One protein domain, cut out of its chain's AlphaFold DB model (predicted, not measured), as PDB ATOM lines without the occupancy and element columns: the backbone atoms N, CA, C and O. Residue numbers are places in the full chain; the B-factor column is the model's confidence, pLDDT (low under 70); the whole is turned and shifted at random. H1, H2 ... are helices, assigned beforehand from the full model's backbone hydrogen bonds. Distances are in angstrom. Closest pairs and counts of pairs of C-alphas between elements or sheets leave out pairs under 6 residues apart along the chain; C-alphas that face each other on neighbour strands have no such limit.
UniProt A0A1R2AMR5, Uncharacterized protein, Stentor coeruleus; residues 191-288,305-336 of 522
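This is residues 191 to 288 and 305 to 336 of the 522 residues of an uncharacterized protein of Stentor coeruleus (UniProt A0A1R2AMR5). Short helix H4 is the core of a compact body, with H1, H3, H5 and residues 320 to 323 of H6 round it; residues 191 to 198 of H1 and 331 to 336 of H6 stick out. The printed part has 130 residues with six named helices, H1 to H6, and no named strand: all helix. Radius of gyration of the C-alphas is 14.9 A; spans are 48 by 36 by 29 A.

H1, residues 191 to 216, is close to but not clearly touching H2, residues 227 to 236; the closest C-alphas, Leu 213 and Ile 233, are 7.0 A apart. H2 is likewise close to H3, residues 248 to 260: Tyr 227 and Trp 258, C-alphas 7.2 A apart. H4, residues 271 to 281, touches H5, residues 309 to 318, about perpendicular at 78 degrees; the closest C-alphas, Val 281 and His 316, are 4.4 A apart. H6, residues 320 to 336, only just touches H4, only at their ends, with 3 pairs of C-alphas within 8 A, Val 281 and Tyr 323 closest at 6.3 A. Every O i to N i+4 pair is within hydrogen-bond range in H1 to H5, and 12 of 13 in H6.

H1 runs 38.2 A from C-alpha 191 at (90.246, 125.675, 143.019). H6, 24.9 A, ends at C-alpha 336, (93.391, 96.902, 138.147).

Residues 289 to 304 are cut out, C-alphas 288 and 305 standing 10.6 A apart. The link H2 to H3 is long. Of the printed part 29 residues have pLDDT under 70, among them 191 to 198 and 329 to 336.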
ATOM      1  N   LEU A 191      90.860 126.773 143.784       52.16
ATOM      2  CA  LEU A 191      90.246 125.675 143.019       52.16
ATOM      3  C   LEU A 191      90.540 125.776 141.514       52.16
ATOM      4  O   LEU A 191      90.977 124.790 140.922       52.16
ATOM      5  N   LYS A 192      90.416 126.971 140.915       51.16
ATOM      6  CA  LYS A 192      90.787 127.192 139.505       51.16
ATOM      7  C   LYS A 192      92.281 126.957 139.255       51.16
ATOM      8  O   LYS A 192      92.647 126.349 138.256       51.16
ATOM      9  N   ARG A 193      93.175 127.370 140.162       52.53
ATOM     10  CA  ARG A 193      94.622 127.099 140.015       52.53
ATOM     11  C   ARG A 193      94.954 125.606 140.073       52.53
ATOM     12  O   ARG A 193      95.839 125.169 139.341       52.53
ATOM     13  N   LYS A 194      94.243 124.823 140.893       56.59
ATOM     14  CA  LYS A 194      94.444 123.369 140.984       56.59
ATOM     15  C   LYS A 194      94.017 122.638 139.705       56.59
ATOM     16  O   LYS A 194      94.751 121.752 139.280       56.59
ATOM     17  N   SER A 195      92.903 123.015 139.067       56.78
ATOM     18  CA  SER A 195      92.488 122.404 137.790       56.78
ATOM     19  C   SER A 195      93.449 122.760 136.649       56.78
ATOM     20  O   SER A 195      93.927 121.870 135.956       56.78
ATOM     21  N   PHE A 196      93.871 124.028 136.553       56.94
ATOM     22  CA  PHE A 196      94.844 124.470 135.544       56.94
ATOM     23  C   PHE A 196      96.208 123.767 135.637       56.94
ATOM     24  O   PHE A 196      96.895 123.634 134.625       56.94
ATOM     25  N   CYS A 197      96.641 123.350 136.831       62.12
ATOM     26  CA  CYS A 197      97.890 122.598 136.982       62.12
ATOM     27  C   CYS A 197      97.744 121.143 136.519       62.12
ATOM     28  O   CYS A 197      98.660 120.635 135.875       62.12
ATOM     29  N   LYS A 198      96.594 120.509 136.786       68.94
ATOM     30  CA  LYS A 198      96.305 119.133 136.349       68.94
ATOM     31  C   LYS A 198      96.221 119.020 134.827       68.94
ATOM     32  O   LYS A 198      96.805 118.109 134.250       68.94
ATOM     33  N   ASP A 199      95.585 119.987 134.171       71.88
ATOM     34  CA  ASP A 199      95.466 119.984 132.708       71.88
ATOM     35  C   ASP A 199      96.837 120.136 132.031       71.88
ATOM     36  O   ASP A 199      97.120 119.507 131.012       71.88
ATOM     37  N   LYS A 200      97.738 120.927 132.632       80.81
ATOM     38  CA  LYS A 200      99.114 121.091 132.138       80.81
ATOM     39  C   LYS A 200      99.949 119.824 132.286       80.81
ATOM     40  O   LYS A 200     100.721 119.521 131.380       80.81
ATOM     41  N   THR A 201      99.829 119.109 133.405       84.31
ATOM     42  CA  THR A 201     100.545 117.840 133.597       84.31
ATOM     43  C   THR A 201     100.031 116.778 132.633       84.31
ATOM     44  O   THR A 201     100.837 116.180 131.934       84.31
ATOM     45  N   LEU A 202      98.708 116.646 132.473       84.62
ATOM     46  CA  LEU A 202      98.107 115.691 131.534       84.62
ATOM     47  C   LEU A 202      98.527 115.953 130.083       84.62
ATOM     48  O   LEU A 202      98.875 115.024 129.356       84.62
ATOM     49  N   LEU A 203      98.548 117.222 129.666       88.62
ATOM     50  CA  LEU A 203      99.012 117.603 128.335       88.62
ATOM     51  C   LEU A 203     100.506 117.308 128.141       88.62
ATOM     52  O   LEU A 203     100.916 116.880 127.059       88.62
ATOM     53  N   LYS A 204     101.327 117.532 129.174       89.25
ATOM     54  CA  LYS A 204     102.757 117.205 129.143       89.25
ATOM     55  C   LYS A 204     102.960 115.698 128.996       89.25
ATOM     56  O   LYS A 204     103.722 115.288 128.126       89.25
ATOM     57  N   ASP A 205     102.235 114.898 129.770       90.56
ATOM     58  CA  ASP A 205     102.306 113.437 129.719       90.56
ATOM     59  C   ASP A 205     101.877 112.912 128.349       90.56
ATOM     60  O   ASP A 205     102.591 112.114 127.747       90.56
ATOM     61  N   PHE A 206     100.780 113.438 127.794       92.56
ATOM     62  CA  PHE A 206     100.353 113.112 126.434       92.56
ATOM     63  C   PHE A 206     101.397 113.494 125.382       92.56
ATOM     64  O   PHE A 206     101.661 112.729 124.460       92.56
ATOM     65  N   THR A 207     102.008 114.673 125.507       92.50
ATOM     66  CA  THR A 207     103.029 115.128 124.553       92.50
ATOM     67  C   THR A 207     104.266 114.235 124.610       92.50
ATOM     68  O   THR A 207     104.812 113.887 123.564       92.50
ATOM     69  N   ASN A 208     104.672 113.817 125.812       93.31
ATOM     70  CA  ASN A 208     105.770 112.876 126.002       93.31
ATOM     71  C   ASN A 208     105.432 111.505 125.396       93.31
ATOM     72  O   ASN A 208     106.229 110.984 124.620       93.31
ATOM     73  N   GLU A 209     104.243 110.966 125.682       94.00
ATOM     74  CA  GLU A 209     103.729 109.704 125.130       94.00
ATOM     75  C   GLU A 209     103.723 109.735 123.595       94.00
ATOM     76  O   GLU A 209     104.319 108.877 122.947       94.00
ATOM     77  N   PHE A 210     103.140 110.782 123.006       93.50
ATOM     78  CA  PHE A 210     103.126 110.987 121.561       93.50
ATOM     79  C   PHE A 210     104.547 111.055 120.996       93.50
ATOM     80  O   PHE A 210     104.843 110.425 119.985       93.50
ATOM     81  N   SER A 211     105.454 111.779 121.657       90.62
ATOM     82  CA  SER A 211     106.831 111.920 121.184       90.62
ATOM     83  C   SER A 211     107.638 110.626 121.231       90.62
ATOM     84  O   SER A 211     108.408 110.364 120.308       90.62
ATOM     85  N   ALA A 212     107.421 109.801 122.257       91.50
ATOM     86  CA  ALA A 212     108.053 108.499 122.395       91.50
ATOM     87  C   ALA A 212     107.590 107.556 121.277       91.50
ATOM     88  O   ALA A 212     108.419 106.960 120.593       91.50
ATOM     89  N   LEU A 213     106.281 107.520 121.004       91.44
ATOM     90  CA  LEU A 213     105.727 106.775 119.870       91.44
ATOM     91  C   LEU A 213     106.259 107.283 118.533       91.44
ATOM     92  O   LEU A 213     106.483 106.502 117.606       91.44
ATOM     93  N   CYS A 214     106.488 108.593 118.431       88.88
ATOM     94  CA  CYS A 214     107.039 109.158 117.215       88.88
ATOM     95  C   CYS A 214     108.520 108.773 116.998       88.88
ATOM     96  O   CYS A 214     108.994 108.642 115.868       88.88
ATOM     97  N   ALA A 215     109.277 108.591 118.076       86.88
ATOM     98  CA  ALA A 215     110.638 108.084 117.984       86.88
ATOM     99  C   ALA A 215     110.660 106.591 117.606       86.88
ATOM    100  O   ALA A 215     111.481 106.184 116.793       86.88
ATOM    101  N   GLU A 216     109.727 105.797 118.141       86.19
ATOM    102  CA  GLU A 216     109.671 104.341 117.942       86.19
ATOM    103  C   GLU A 216     109.351 103.929 116.495       86.19
ATOM    104  O   GLU A 216     109.919 102.979 115.970       86.19
ATOM    105  N   VAL A 217     108.451 104.646 115.819       79.38
ATOM    106  CA  VAL A 217     107.982 104.298 114.458       79.38
ATOM    107  C   VAL A 217     108.875 104.923 113.356       79.38
ATOM    108  O   VAL A 217     108.503 104.989 112.177       79.38
ATOM    109  N   ASP A 218     110.071 105.380 113.743       70.69
ATOM    110  CA  ASP A 218     111.094 105.989 112.885       70.69
ATOM    111  C   ASP A 218     110.544 107.144 112.021       70.69
ATOM    112  O   ASP A 218     110.625 107.168 110.788       70.69
ATOM    113  N   PHE A 219     109.881 108.114 112.666       64.62
ATOM    114  CA  PHE A 219     109.383 109.313 111.970       64.62
ATOM    115  C   PHE A 219     110.421 110.423 111.834       64.62
ATOM    116  O   PHE A 219     110.200 111.368 111.067       64.62
ATOM    117  N   GLY A 220     111.525 110.333 112.582       57.88
ATOM    118  CA  GLY A 220     112.501 111.410 112.743       57.88
ATOM    119  C   GLY A 220     113.116 111.903 111.432       57.88
ATOM    120  O   GLY A 220     113.539 113.053 111.358       57.88
ATOM    121  N   SER A 221     113.108 111.079 110.382       66.75
ATOM    122  CA  SER A 221     113.737 111.397 109.098       66.75
ATOM    123  C   SER A 221     112.860 112.208 108.137       66.75
ATOM    124  O   SER A 221     113.396 112.973 107.338       66.75
ATOM    125  N   THR A 222     111.525 112.094 108.193       80.06
ATOM    126  CA  THR A 222     110.646 112.721 107.178       80.06
ATOM    127  C   THR A 222     109.646 113.728 107.742       80.06
ATOM    128  O   THR A 222     109.319 114.692 107.054       80.06
ATOM    129  N   GLY A 223     109.155 113.553 108.975       87.50
ATOM    130  CA  GLY A 223     108.104 114.416 109.542       87.50
ATOM    131  C   GLY A 223     106.717 114.250 108.894       87.50
ATOM    132  O   GLY A 223     105.836 115.092 109.094       87.50
ATOM    133  N   TYR A 224     106.516 113.172 108.129       90.25
ATOM    134  CA  TYR A 224     105.254 112.838 107.473       90.25
ATOM    135  C   TYR A 224     104.742 111.445 107.876       90.25
ATOM    136  O   TYR A 224     105.514 110.532 108.160       90.25
ATOM    137  N   LEU A 225     103.421 111.284 107.848       90.06
ATOM    138  CA  LEU A 225     102.665 110.072 108.141       90.06
ATOM    139  C   LEU A 225     102.008 109.571 106.855       90.06
ATOM    140  O   LEU A 225     101.450 110.372 106.108       90.06
ATOM    141  N   ASN A 226     102.043 108.262 106.617       91.75
ATOM    142  CA  ASN A 226     101.109 107.592 105.708       91.75
ATOM    143  C   ASN A 226      99.925 107.032 106.521       91.75
ATOM    144  O   ASN A 226      99.958 107.048 107.757       91.75
ATOM    145  N   TYR A 227      98.902 106.514 105.839       92.06
ATOM    146  CA  TYR A 227      97.696 105.997 106.494       92.06
ATOM    147  C   TYR A 227      98.002 104.875 107.502       92.06
ATOM    148  O   TYR A 227      97.535 104.913 108.640       92.06
ATOM    149  N   THR A 228      98.864 103.921 107.141       91.25
ATOM    150  CA  THR A 228      99.253 102.807 108.021       91.25
ATOM    151  C   THR A 228      99.903 103.294 109.315       91.25
ATOM    152  O   THR A 228      99.536 102.853 110.404       91.25
ATOM    153  N   LYS A 229     100.846 104.240 109.221       91.38
ATOM    154  CA  LYS A 229     101.518 104.812 110.393       91.38
ATOM    155  C   LYS A 229     100.560 105.662 111.234       91.38
ATOM    156  O   LYS A 229     100.630 105.601 112.456       91.38
ATOM    157  N   PHE A 230      99.645 106.398 110.604       92.69
ATOM    158  CA  PHE A 230      98.574 107.130 111.289       92.69
ATOM    159  C   PHE A 230      97.689 106.198 112.132       92.69
ATOM    160  O   PHE A 230      97.539 106.419 113.333       92.69
ATOM    161  N   CYS A 231      97.195 105.106 111.541       92.25
ATOM    162  CA  CYS A 231      96.401 104.095 112.243       92.25
ATOM    163  C   CYS A 231      97.179 103.428 113.385       92.25
ATOM    164  O   CYS A 231      96.621 103.198 114.458       92.25
ATOM    165  N   ASN A 232      98.467 103.141 113.179       91.19
ATOM    166  CA  ASN A 232      99.322 102.555 114.210       91.19
ATOM    167  C   ASN A 232      99.463 103.488 115.425       91.19
ATOM    168  O   ASN A 232      99.293 103.046 116.558       91.19
ATOM    169  N   ILE A 233      99.699 104.789 115.207       92.44
ATOM    170  CA  ILE A 233      99.781 105.747 116.319       92.44
ATOM    171  C   ILE A 233      98.441 105.843 117.058       92.44
ATOM    172  O   ILE A 233      98.439 105.810 118.287       92.44
ATOM    173  N   LEU A 234      97.313 105.947 116.346       93.62
ATOM    174  CA  LEU A 234      95.991 106.005 116.984       93.62
ATOM    175  C   LEU A 234      95.732 104.781 117.872       93.62
ATOM    176  O   LEU A 234      95.262 104.934 119.000       93.62
ATOM    177  N   ASN A 235      96.106 103.592 117.397       91.81
ATOM    178  CA  ASN A 235      95.992 102.354 118.162       91.81
ATOM    179  C   ASN A 235      96.895 102.366 119.408       91.81
ATOM    180  O   ASN A 235      96.429 102.140 120.522       91.81
ATOM    181  N   LYS A 236      98.179 102.721 119.257       91.62
ATOM    182  CA  LYS A 236      99.130 102.782 120.383       91.62
ATOM    183  C   LYS A 236      98.755 103.832 121.433       91.62
ATOM    184  O   LYS A 236      98.935 103.602 122.624       91.62
ATOM    185  N   LEU A 237      98.183 104.955 121.002       92.69
ATOM    186  CA  LEU A 237      97.620 105.985 121.877       92.69
ATOM    187  C   LEU A 237      96.235 105.618 122.432       92.69
ATOM    188  O   LEU A 237      95.631 106.435 123.130       92.69
ATOM    189  N   LYS A 238      95.722 104.417 122.143       92.44
ATOM    190  CA  LYS A 238      94.432 103.917 122.631       92.44
ATOM    191  C   LYS A 238      93.235 104.786 122.227       92.44
ATOM    192  O   LYS A 238      92.244 104.809 122.943       92.44
ATOM    193  N   PHE A 239      93.325 105.508 121.109       93.12
ATOM    194  CA  PHE A 239      92.156 106.169 120.512       93.12
ATOM    195  C   PHE A 239      91.260 105.171 119.775       93.12
ATOM    196  O   PHE A 239      90.101 105.480 119.521       93.12
ATOM    197  N   LEU A 240      91.803 103.997 119.434       92.00
ATOM    198  CA  LEU A 240      91.057 102.918 118.806       92.00
ATOM    199  C   LEU A 240      90.739 101.793 119.793       92.00
ATOM    200  O   LEU A 240      91.505 101.514 120.733       92.00
ATOM    201  N   GLU A 241      89.612 101.139 119.553       84.88
ATOM    202  CA  GLU A 241      89.307  99.836 120.125       84.88
ATOM    203  C   GLU A 241      90.293  98.787 119.589       84.88
ATOM    204  O   GLU A 241      90.998  98.999 118.596       84.88
ATOM    205  N   ASP A 242      90.472  97.698 120.342       73.50
ATOM    206  CA  ASP A 242      91.568  96.765 120.077       73.50
ATOM    207  C   ASP A 242      91.504  96.202 118.650       73.50
ATOM    208  O   ASP A 242      90.450  95.863 118.114       73.50
ATOM    209  N   SER A 243      92.683  96.091 118.035       64.31
ATOM    210  CA  SER A 243      92.883  95.952 116.587       64.31
ATOM    211  C   SER A 243      92.232  94.745 115.913       64.31
ATOM    212  O   SER A 243      92.247  94.685 114.685       64.31
ATOM    213  N   PHE A 244      91.717  93.783 116.677       58.81
ATOM    214  CA  PHE A 244      91.168  92.546 116.135       58.81
ATOM    215  C   PHE A 244      89.732  92.695 115.624       58.81
ATOM    216  O   PHE A 244      89.401  92.033 114.651       58.81
ATOM    217  N   ASN A 245      88.926  93.605 116.188       66.19
ATOM    218  CA  ASN A 245      87.521  93.794 115.804       66.19
ATOM    219  C   ASN A 245      87.167  95.282 115.703       66.19
ATOM    220  O   ASN A 245      86.353  95.786 116.471       66.19
ATOM    221  N   LYS A 246      87.779  95.995 114.755       76.44
ATOM    222  CA  LYS A 246      87.349  97.367 114.458       76.44
ATOM    223  C   LYS A 246      85.927  97.331 113.915       76.44
ATOM    224  O   LYS A 246      85.680  96.648 112.920       76.44
ATOM    225  N   SER A 247      85.013  98.064 114.545       85.31
ATOM    226  CA  SER A 247      83.678  98.255 113.984       85.31
ATOM    227  C   SER A 247      83.784  99.011 112.652       85.31
ATOM    228  O   SER A 247      84.717  99.791 112.429       85.31
ATOM    229  N   GLU A 248      82.841  98.781 111.734       88.12
ATOM    230  CA  GLU A 248      82.811  99.531 110.468       88.12
ATOM    231  C   GLU A 248      82.675 101.040 110.739       88.12
ATOM    232  O   GLU A 248      83.336 101.848 110.092       88.12
ATOM    233  N   GLU A 249      81.923 101.410 111.778       89.50
ATOM    234  CA  GLU A 249      81.768 102.791 112.249       89.50
ATOM    235  C   GLU A 249      83.110 103.417 112.660       89.50
ATOM    236  O   GLU A 249      83.440 104.539 112.266       89.50
ATOM    237  N   GLU A 250      83.938 102.682 113.407       90.00
ATOM    238  CA  GLU A 250      85.272 103.143 113.783       90.00
ATOM    239  C   GLU A 250      86.176 103.287 112.552       90.00
ATOM    240  O   GLU A 250      86.924 104.263 112.427       90.00
ATOM    241  N   ARG A 251      86.085 102.355 111.594       91.19
ATOM    242  CA  ARG A 251      86.831 102.437 110.331       91.19
ATOM    243  C   ARG A 251      86.457 103.690 109.541       91.19
ATOM    244  O   ARG A 251      87.351 104.389 109.050       91.19
ATOM    245  N   GLU A 252      85.168 104.005 109.456       93.69
ATOM    246  CA  GLU A 252      84.669 105.223 108.820       93.69
ATOM    247  C   GLU A 252      85.170 106.485 109.529       93.69
ATOM    248  O   GLU A 252      85.652 107.408 108.862       93.69
ATOM    249  N   LEU A 253      85.155 106.516 110.867       94.06
ATOM    250  CA  LEU A 253      85.698 107.629 111.652       94.06
ATOM    251  C   LEU A 253      87.195 107.835 111.396       94.06
ATOM    252  O   LEU A 253      87.638 108.961 111.160       94.06
ATOM    253  N   VAL A 254      87.986 106.762 111.369       94.50
ATOM    254  CA  VAL A 254      89.429 106.829 111.080       94.50
ATOM    255  C   VAL A 254      89.685 107.360 109.668       94.50
ATOM    256  O   VAL A 254      90.563 108.204 109.471       94.50
ATOM    257  N   LEU A 255      88.909 106.915 108.676       93.88
ATOM    258  CA  LEU A 255      88.998 107.428 107.306       93.88
ATOM    259  C   LEU A 255      88.581 108.898 107.215       93.88
ATOM    260  O   LEU A 255      89.204 109.671 106.484       93.88
ATOM    261  N   LYS A 256      87.561 109.310 107.970       94.62
ATOM    262  CA  LYS A 256      87.117 110.703 108.047       94.62
ATOM    263  C   LYS A 256      88.203 111.594 108.647       94.62
ATOM    264  O   LYS A 256      88.531 112.620 108.054       94.62
ATOM    265  N   ALA A 257      88.826 111.163 109.744       94.62
ATOM    266  CA  ALA A 257      89.967 111.842 110.360       94.62
ATOM    267  C   ALA A 257      91.162 111.943 109.398       94.62
ATOM    268  O   ALA A 257      91.795 112.996 109.293       94.62
ATOM    269  N   TRP A 258      91.448 110.878 108.643       94.56
ATOM    270  CA  TRP A 258      92.500 110.883 107.626       94.56
ATOM    271  C   TRP A 258      92.231 111.924 106.533       94.56
ATOM    272  O   TRP A 258      93.086 112.770 106.264       94.56
ATOM    273  N   LYS A 259      91.020 111.932 105.963       92.88
ATOM    274  CA  LYS A 259      90.600 112.911 104.944       92.88
ATOM    275  C   LYS A 259      90.662 114.346 105.467       92.88
ATOM    276  O   LYS A 259      91.159 115.233 104.775       92.88
ATOM    277  N   LEU A 260      90.221 114.567 106.704       91.50
ATOM    278  CA  LEU A 260      90.239 115.867 107.380       91.50
ATOM    279  C   LEU A 260      91.660 116.455 107.481       91.50
ATOM    280  O   LEU A 260      91.854 117.666 107.383       91.50
ATOM    281  N   LEU A 261      92.672 115.597 107.627       90.38
ATOM    282  CA  LEU A 261      94.085 115.979 107.668       90.38
ATOM    283  C   LEU A 261      94.710 116.243 106.282       90.38
ATOM    284  O   LEU A 261      95.898 116.577 106.209       90.38
ATOM    285  N   GLY A 262      93.939 116.110 105.197       87.44
ATOM    286  CA  GLY A 262      94.430 116.141 103.813       87.44
ATOM    287  C   GLY A 262      94.968 114.788 103.326       87.44
ATOM    288  O   GLY A 262      95.704 114.713 102.338       87.44
ATOM    289  N   GLY A 263      94.635 113.717 104.049       87.81
ATOM    290  CA  GLY A 263      94.955 112.340 103.716       87.81
ATOM    291  C   GLY A 263      94.144 111.809 102.529       87.81
ATOM    292  O   GLY A 263      92.917 111.860 102.531       87.81
ATOM    293  N   HIS A 264      94.831 111.235 101.547       85.62
ATOM    294  CA  HIS A 264      94.299 110.373 100.487       85.62
ATOM    295  C   HIS A 264      95.111 109.066 100.481       85.62
ATOM    296  O   HIS A 264      96.065 108.960 101.250       85.62
ATOM    297  N   GLU A 265      94.734 108.070  99.676       74.56
ATOM    298  CA  GLU A 265      95.268 106.690  99.732       74.56
ATOM    299  C   GLU A 265      96.805 106.617  99.810       74.56
ATOM    300  O   GLU A 265      97.347 105.939 100.680       74.56
ATOM    301  N   GLU A 266      97.508 107.409  98.998       74.94
ATOM    302  CA  GLU A 266      98.979 107.474  98.986       74.94
ATOM    303  C   GLU A 266      99.548 108.767  99.591       74.94
ATOM    304  O   GLU A 266     100.764 108.991  99.604       74.94
ATOM    305  N   SER A 267      98.684 109.667 100.069       82.94
ATOM    306  CA  SER A 267      99.143 110.982 100.497       82.94
ATOM    307  C   SER A 267      99.867 110.922 101.842       82.94
ATOM    308  O   SER A 267      99.693 110.028 102.673       82.94
ATOM    309  N   LYS A 268     100.746 111.904 102.038       90.06
ATOM    310  CA  LYS A 268     101.556 112.052 103.240       90.06
ATOM    311  C   LYS A 268     101.046 113.239 104.049       90.06
ATOM    312  O   LYS A 268     101.056 114.372 103.570       90.06
ATOM    313  N   VAL A 269     100.655 112.994 105.294       90.38
ATOM    314  CA  VAL A 269     100.174 114.017 106.232       90.38
ATOM    315  C   VAL A 269     101.319 114.469 107.130       90.38
ATOM    316  O   VAL A 269     102.102 113.652 107.597       90.38
ATOM    317  N   LYS A 270     101.449 115.770 107.404       90.25
ATOM    318  CA  LYS A 270     102.467 116.259 108.351       90.25
ATOM    319  C   LYS A 270     102.139 115.823 109.774       90.25
ATOM    320  O   LYS A 270     101.006 115.999 110.220       90.25
ATOM    321  N   ILE A 271     103.149 115.362 110.508       90.25
ATOM    322  CA  ILE A 271     102.982 114.917 111.897       90.25
ATOM    323  C   ILE A 271     102.430 116.024 112.809       90.25
ATOM    324  O   ILE A 271     101.608 115.754 113.678       90.25
ATOM    325  N   ASP A 272     102.782 117.281 112.534       88.56
ATOM    326  CA  ASP A 272     102.282 118.452 113.265       88.56
ATOM    327  C   ASP A 272     100.772 118.589 113.130       88.56
ATOM    328  O   ASP A 272     100.083 118.826 114.116       88.56
ATOM    329  N   ASN A 273     100.243 118.404 111.918       90.06
ATOM    330  CA  ASN A 273      98.806 118.495 111.679       90.06
ATOM    331  C   ASN A 273      98.073 117.400 112.452       90.06
ATOM    332  O   ASN A 273      97.023 117.660 113.032       90.06
ATOM    333  N   PHE A 274      98.650 116.198 112.495       93.12
ATOM    334  CA  PHE A 274      98.093 115.091 113.256       93.12
ATOM    335  C   PHE A 274      98.131 115.347 114.767       93.12
ATOM    336  O   PHE A 274      97.117 115.175 115.436       93.12
ATOM    337  N   TYR A 275      99.250 115.838 115.304       92.50
ATOM    338  CA  TYR A 275      99.354 116.211 116.715       92.50
ATOM    339  C   TYR A 275      98.304 117.267 117.100       92.50
ATOM    340  O   TYR A 275      97.608 117.118 118.102       92.50
ATOM    341  N   LEU A 276      98.129 118.301 116.272       91.38
ATOM    342  CA  LEU A 276      97.109 119.330 116.486       91.38
ATOM    343  C   LEU A 276      95.683 118.782 116.411       91.38
ATOM    344  O   LEU A 276      94.831 119.201 117.192       91.38
ATOM    345  N   PHE A 277      95.428 117.843 115.502       93.81
ATOM    346  CA  PHE A 277      94.150 117.148 115.428       93.81
ATOM    347  C   PHE A 277      93.867 116.363 116.709       93.81
ATOM    348  O   PHE A 277      92.800 116.536 117.283       93.81
ATOM    349  N   LEU A 278      94.823 115.584 117.224       94.75
ATOM    350  CA  LEU A 278      94.625 114.840 118.473       94.75
ATOM    351  C   LEU A 278      94.349 115.763 119.663       94.75
ATOM    352  O   LEU A 278      93.511 115.462 120.507       94.75
ATOM    353  N   LEU A 279      95.011 116.919 119.720       92.50
ATOM    354  CA  LEU A 279      94.721 117.934 120.731       92.50
ATOM    355  C   LEU A 279      93.300 118.487 120.597       92.50
ATOM    356  O   LEU A 279      92.634 118.681 121.612       92.50
ATOM    357  N   ALA A 280      92.825 118.696 119.367       92.00
ATOM    358  CA  ALA A 280      91.450 119.106 119.114       92.00
ATOM    359  C   ALA A 280      90.444 118.015 119.517       92.00
ATOM    360  O   ALA A 280      89.451 118.332 120.162       92.00
ATOM    361  N   VAL A 281      90.739 116.740 119.241       94.06
ATOM    362  CA  VAL A 281      89.935 115.588 119.692       94.06
ATOM    363  C   VAL A 281      89.838 115.539 121.219       94.06
ATOM    364  O   VAL A 281      88.774 115.249 121.749       94.06
ATOM    365  N   MET A 282      90.898 115.898 121.949       92.50
ATOM    366  CA  MET A 282      90.873 116.009 123.416       92.50
ATOM    367  C   MET A 282      90.301 117.345 123.934       92.50
ATOM    368  O   MET A 282      90.422 117.646 125.119       92.50
ATOM    369  N   ASN A 283      89.728 118.178 123.059       90.38
ATOM    370  CA  ASN A 283      89.209 119.513 123.376       90.38
ATOM    371  C   ASN A 283      90.238 120.458 124.035       90.38
ATOM    372  O   ASN A 283      89.897 121.335 124.834       90.38
ATOM    373  N   HIS A 284      91.524 120.292 123.716       84.44
ATOM    374  CA  HIS A 284      92.587 121.145 124.231       84.44
ATOM    375  C   HIS A 284      92.873 122.305 123.278       84.44
ATOM    376  O   HIS A 284      93.436 122.144 122.193       84.44
ATOM    377  N   GLU A 285      92.554 123.520 123.728       76.31
ATOM    378  CA  GLU A 285      92.941 124.750 123.042       76.31
ATOM    379  C   GLU A 285      94.453 124.964 123.137       76.31
ATOM    380  O   GLU A 285      94.976 125.564 124.082       76.31
ATOM    381  N   VAL A 286      95.180 124.515 122.118       66.44
ATOM    382  CA  VAL A 286      96.563 124.944 121.953       66.44
ATOM    383  C   VAL A 286      96.549 126.330 121.333       66.44
ATOM    384  O   VAL A 286      96.097 126.534 120.205       66.44
ATOM    385  N   LYS A 287      97.085 127.301 122.078       65.56
ATOM    386  CA  LYS A 287      97.486 128.600 121.534       65.56
ATOM    387  C   LYS A 287      98.670 128.370 120.604       65.56
ATOM    388  O   LYS A 287      99.813 128.653 120.947       65.56
ATOM    389  N   ILE A 288      98.398 127.804 119.437       59.59
ATOM    390  CA  ILE A 288      99.355 127.793 118.350       59.59
ATOM    391  C   ILE A 288      99.462 129.256 117.973       59.59
ATOM    392  O   ILE A 288      98.525 129.835 117.418       59.59
ATOM    393  N   MET A 305      94.234 123.211 109.981       57.41
ATOM    394  CA  MET A 305      93.192 123.424 110.978       57.41
ATOM    395  C   MET A 305      93.323 124.871 111.436       57.41
ATOM    396  O   MET A 305      94.280 125.221 112.136       57.41
ATOM    397  N   SER A 306      92.421 125.747 110.992       54.22
ATOM    398  CA  SER A 306      92.285 127.037 111.638       54.22
ATOM    399  C   SER A 306      91.954 126.714 113.081       54.22
ATOM    400  O   SER A 306      90.926 126.137 113.389       54.22
ATOM    401  N   SER A 307      92.862 127.034 113.994       56.03
ATOM    402  CA  SER A 307      92.669 126.861 115.433       56.03
ATOM    403  C   SER A 307      91.649 127.872 115.971       56.03
ATOM    404  O   SER A 307      91.887 128.566 116.957       56.03
ATOM    405  N   LEU A 308      90.538 128.073 115.256       68.94
ATOM    406  CA  LEU A 308      89.389 128.757 115.800       68.94
ATOM    407  C   LEU A 308      88.783 127.825 116.846       68.94
ATOM    408  O   LEU A 308      88.606 126.634 116.613       68.94
ATOM    409  N   LYS A 309      88.419 128.385 117.996       78.06
ATOM    410  CA  LYS A 309      87.752 127.648 119.073       78.06
ATOM    411  C   LYS A 309      86.509 126.879 118.593       78.06
ATOM    412  O   LYS A 309      86.219 125.807 119.105       78.06
ATOM    413  N   LYS A 310      85.802 127.416 117.589       82.44
ATOM    414  CA  LYS A 310      84.648 126.765 116.950       82.44
ATOM    415  C   LYS A 310      85.035 125.473 116.223       82.44
ATOM    416  O   LYS A 310      84.348 124.473 116.383       82.44
ATOM    417  N   ASP A 311      86.148 125.490 115.498       84.00
ATOM    418  CA  ASP A 311      86.625 124.342 114.723       84.00
ATOM    419  C   ASP A 311      87.085 123.224 115.670       84.00
ATOM    420  O   ASP A 311      86.744 122.066 115.470       84.00
ATOM    421  N   ILE A 312      87.763 123.585 116.768       87.88
ATOM    422  CA  ILE A 312      88.151 122.637 117.827       87.88
ATOM    423  C   ILE A 312      86.917 121.963 118.437       87.88
ATOM    424  O   ILE A 312      86.893 120.743 118.552       87.88
ATOM    425  N   ALA A 313      85.890 122.740 118.792       88.12
ATOM    426  CA  ALA A 313      84.659 122.193 119.355       88.12
ATOM    427  C   ALA A 313      83.943 121.253 118.369       88.12
ATOM    428  O   ALA A 313      83.480 120.194 118.781       88.12
ATOM    429  N   SER A 314      83.904 121.609 117.080       91.50
ATOM    430  CA  SER A 314      83.325 120.761 116.030       91.50
ATOM    431  C   SER A 314      84.071 119.434 115.896       91.50
ATOM    432  O   SER A 314      83.442 118.385 115.875       91.50
ATOM    433  N   ILE A 315      85.407 119.469 115.856       92.69
ATOM    434  CA  ILE A 315      86.245 118.263 115.767       92.69
ATOM    435  C   ILE A 315      86.072 117.404 117.016       92.69
ATOM    436  O   ILE A 315      85.903 116.197 116.913       92.69
ATOM    437  N   HIS A 316      86.090 118.011 118.202       93.75
ATOM    438  CA  HIS A 316      85.886 117.272 119.441       93.75
ATOM    439  C   HIS A 316      84.535 116.551 119.452       93.75
ATOM    440  O   HIS A 316      84.492 115.372 119.772       93.75
ATOM    441  N   GLN A 317      83.453 117.240 119.073       93.75
ATOM    442  CA  GLN A 317      82.116 116.644 119.004       93.75
ATOM    443  C   GLN A 317      82.040 115.509 117.981       93.75
ATOM    444  O   GLN A 317      81.450 114.473 118.256       93.75
ATOM    445  N   GLU A 318      82.646 115.699 116.813       94.69
ATOM    446  CA  GLU A 318      82.619 114.725 115.724       94.69
ATOM    447  C   GLU A 318      83.440 113.463 116.023       94.69
ATOM    448  O   GLU A 318      83.073 112.371 115.600       94.69
ATOM    449  N   PHE A 319      84.540 113.604 116.761       95.31
ATOM    450  CA  PHE A 319      85.473 112.520 117.077       95.31
ATOM    451  C   PHE A 319      85.471 112.162 118.569       95.31
ATOM    452  O   PHE A 319      86.462 111.638 119.082       95.31
ATOM    453  N   ILE A 320      84.368 112.441 119.273       94.38
ATOM    454  CA  ILE A 320      84.271 112.248 120.726       94.38
ATOM    455  C   ILE A 320      84.502 110.789 121.128       94.38
ATOM    456  O   ILE A 320      85.224 110.543 122.087       94.38
ATOM    457  N   HIS A 321      84.026 109.831 120.330       91.94
ATOM    458  CA  HIS A 321      84.219 108.402 120.583       91.94
ATOM    459  C   HIS A 321      85.696 107.993 120.622       91.94
ATOM    460  O   HIS A 321      86.105 107.221 121.484       91.94
ATOM    461  N   LEU A 322      86.544 108.587 119.772       92.69
ATOM    462  CA  LEU A 322      87.988 108.334 119.831       92.69
ATOM    463  C   LEU A 322      88.577 108.794 121.174       92.69
ATOM    464  O   LEU A 322      89.486 108.167 121.722       92.69
ATOM    465  N   TYR A 323      88.080 109.913 121.705       92.88
ATOM    466  CA  TYR A 323      88.506 110.419 123.004       92.88
ATOM    467  C   TYR A 323      87.980 109.557 124.160       92.88
ATOM    468  O   TYR A 323      88.752 109.234 125.066       92.88
ATOM    469  N   GLU A 324      86.711 109.149 124.105       91.00
ATOM    470  CA  GLU A 324      86.078 108.261 125.086       91.00
ATOM    471  C   GLU A 324      86.871 106.956 125.226       91.00
ATOM    472  O   GLU A 324      87.332 106.653 126.332       91.00
ATOM    473  N   ASN A 325      87.206 106.300 124.109       88.94
ATOM    474  CA  ASN A 325      88.028 105.082 124.064       88.94
ATOM    475  C   ASN A 325      89.348 105.223 124.834       88.94
ATOM    476  O   ASN A 325      89.754 104.349 125.614       88.94
ATOM    477  N   ARG A 326      90.019 106.366 124.666       87.62
ATOM    478  CA  ARG A 326      91.281 106.659 125.353       87.62
ATOM    479  C   ARG A 326      91.086 106.860 126.854       87.62
ATOM    480  O   ARG A 326      91.970 106.494 127.636       87.62
ATOM    481  N   THR A 327      89.975 107.464 127.268       85.88
ATOM    482  CA  THR A 327      89.680 107.725 128.684       85.88
ATOM    483  C   THR A 327      89.201 106.482 129.432       85.88
ATOM    484  O   THR A 327      89.700 106.215 130.526       85.88
ATOM    485  N   GLU A 328      88.341 105.666 128.826       75.69
ATOM    486  CA  GLU A 328      87.785 104.459 129.447       75.69
ATOM    487  C   GLU A 328      88.862 103.400 129.703       75.69
ATOM    488  O   GLU A 328      88.963 102.844 130.801       75.69
ATOM    489  N   LYS A 329      89.773 103.189 128.739       61.50
ATOM    490  CA  LYS A 329      90.910 102.273 128.925       61.50
ATOM    491  C   LYS A 329      91.844 102.721 130.062       61.50
ATOM    492  O   LYS A 329      92.465 101.871 130.703       61.50
ATOM    493  N   LYS A 330      91.955 104.027 130.347       60.03
ATOM    494  CA  LYS A 330      92.740 104.531 131.493       60.03
ATOM    495  C   LYS A 330      92.034 104.302 132.830       60.03
ATOM    496  O   LYS A 330      92.713 103.936 133.790       60.03
ATOM    497  N   GLU A 331      90.710 104.459 132.898       60.59
ATOM    498  CA  GLU A 331      89.941 104.159 134.118       60.59
ATOM    499  C   GLU A 331      90.087 102.669 134.478       60.59
ATOM    500  O   GLU A 331      90.490 102.345 135.596       60.59
ATOM    501  N   ASN A 332      89.945 101.769 133.500       55.97
ATOM    502  CA  ASN A 332      90.082 100.324 133.715       55.97
ATOM    503  C   ASN A 332      91.492  99.893 134.165       55.97
ATOM    504  O   ASN A 332      91.632  99.008 135.011       55.97
ATOM    505  N   GLN A 333      92.554 100.530 133.654       58.09
ATOM    506  CA  GLN A 333      93.921 100.264 134.125       58.09
ATOM    507  C   GLN A 333      94.154 100.770 135.552       58.09
ATOM    508  O   GLN A 333      94.808 100.089 136.338       58.09
ATOM    509  N   SER A 334      93.592 101.929 135.910       54.28
ATOM    510  CA  SER A 334      93.717 102.465 137.268       54.28
ATOM    511  C   SER A 334      93.005 101.605 138.319       54.28
ATOM    512  O   SER A 334      93.483 101.503 139.446       54.28
ATOM    513  N   ILE A 335      91.910 100.934 137.943       56.03
ATOM    514  CA  ILE A 335      91.179 100.010 138.818       56.03
ATOM    515  C   ILE A 335      92.004  98.738 139.067       56.03
ATOM    516  O   ILE A 335      92.199  98.360 140.220       56.03
ATOM    517  N   ARG A 336      92.589  98.136 138.019       54.50
ATOM    518  CA  ARG A 336      93.391  96.902 138.147       54.50
ATOM    519  C   ARG A 336      94.653  97.062 138.997       54.50
ATOM    520  O   ARG A 336      95.018  96.134 139.717       54.50
TER     521      ARG A 336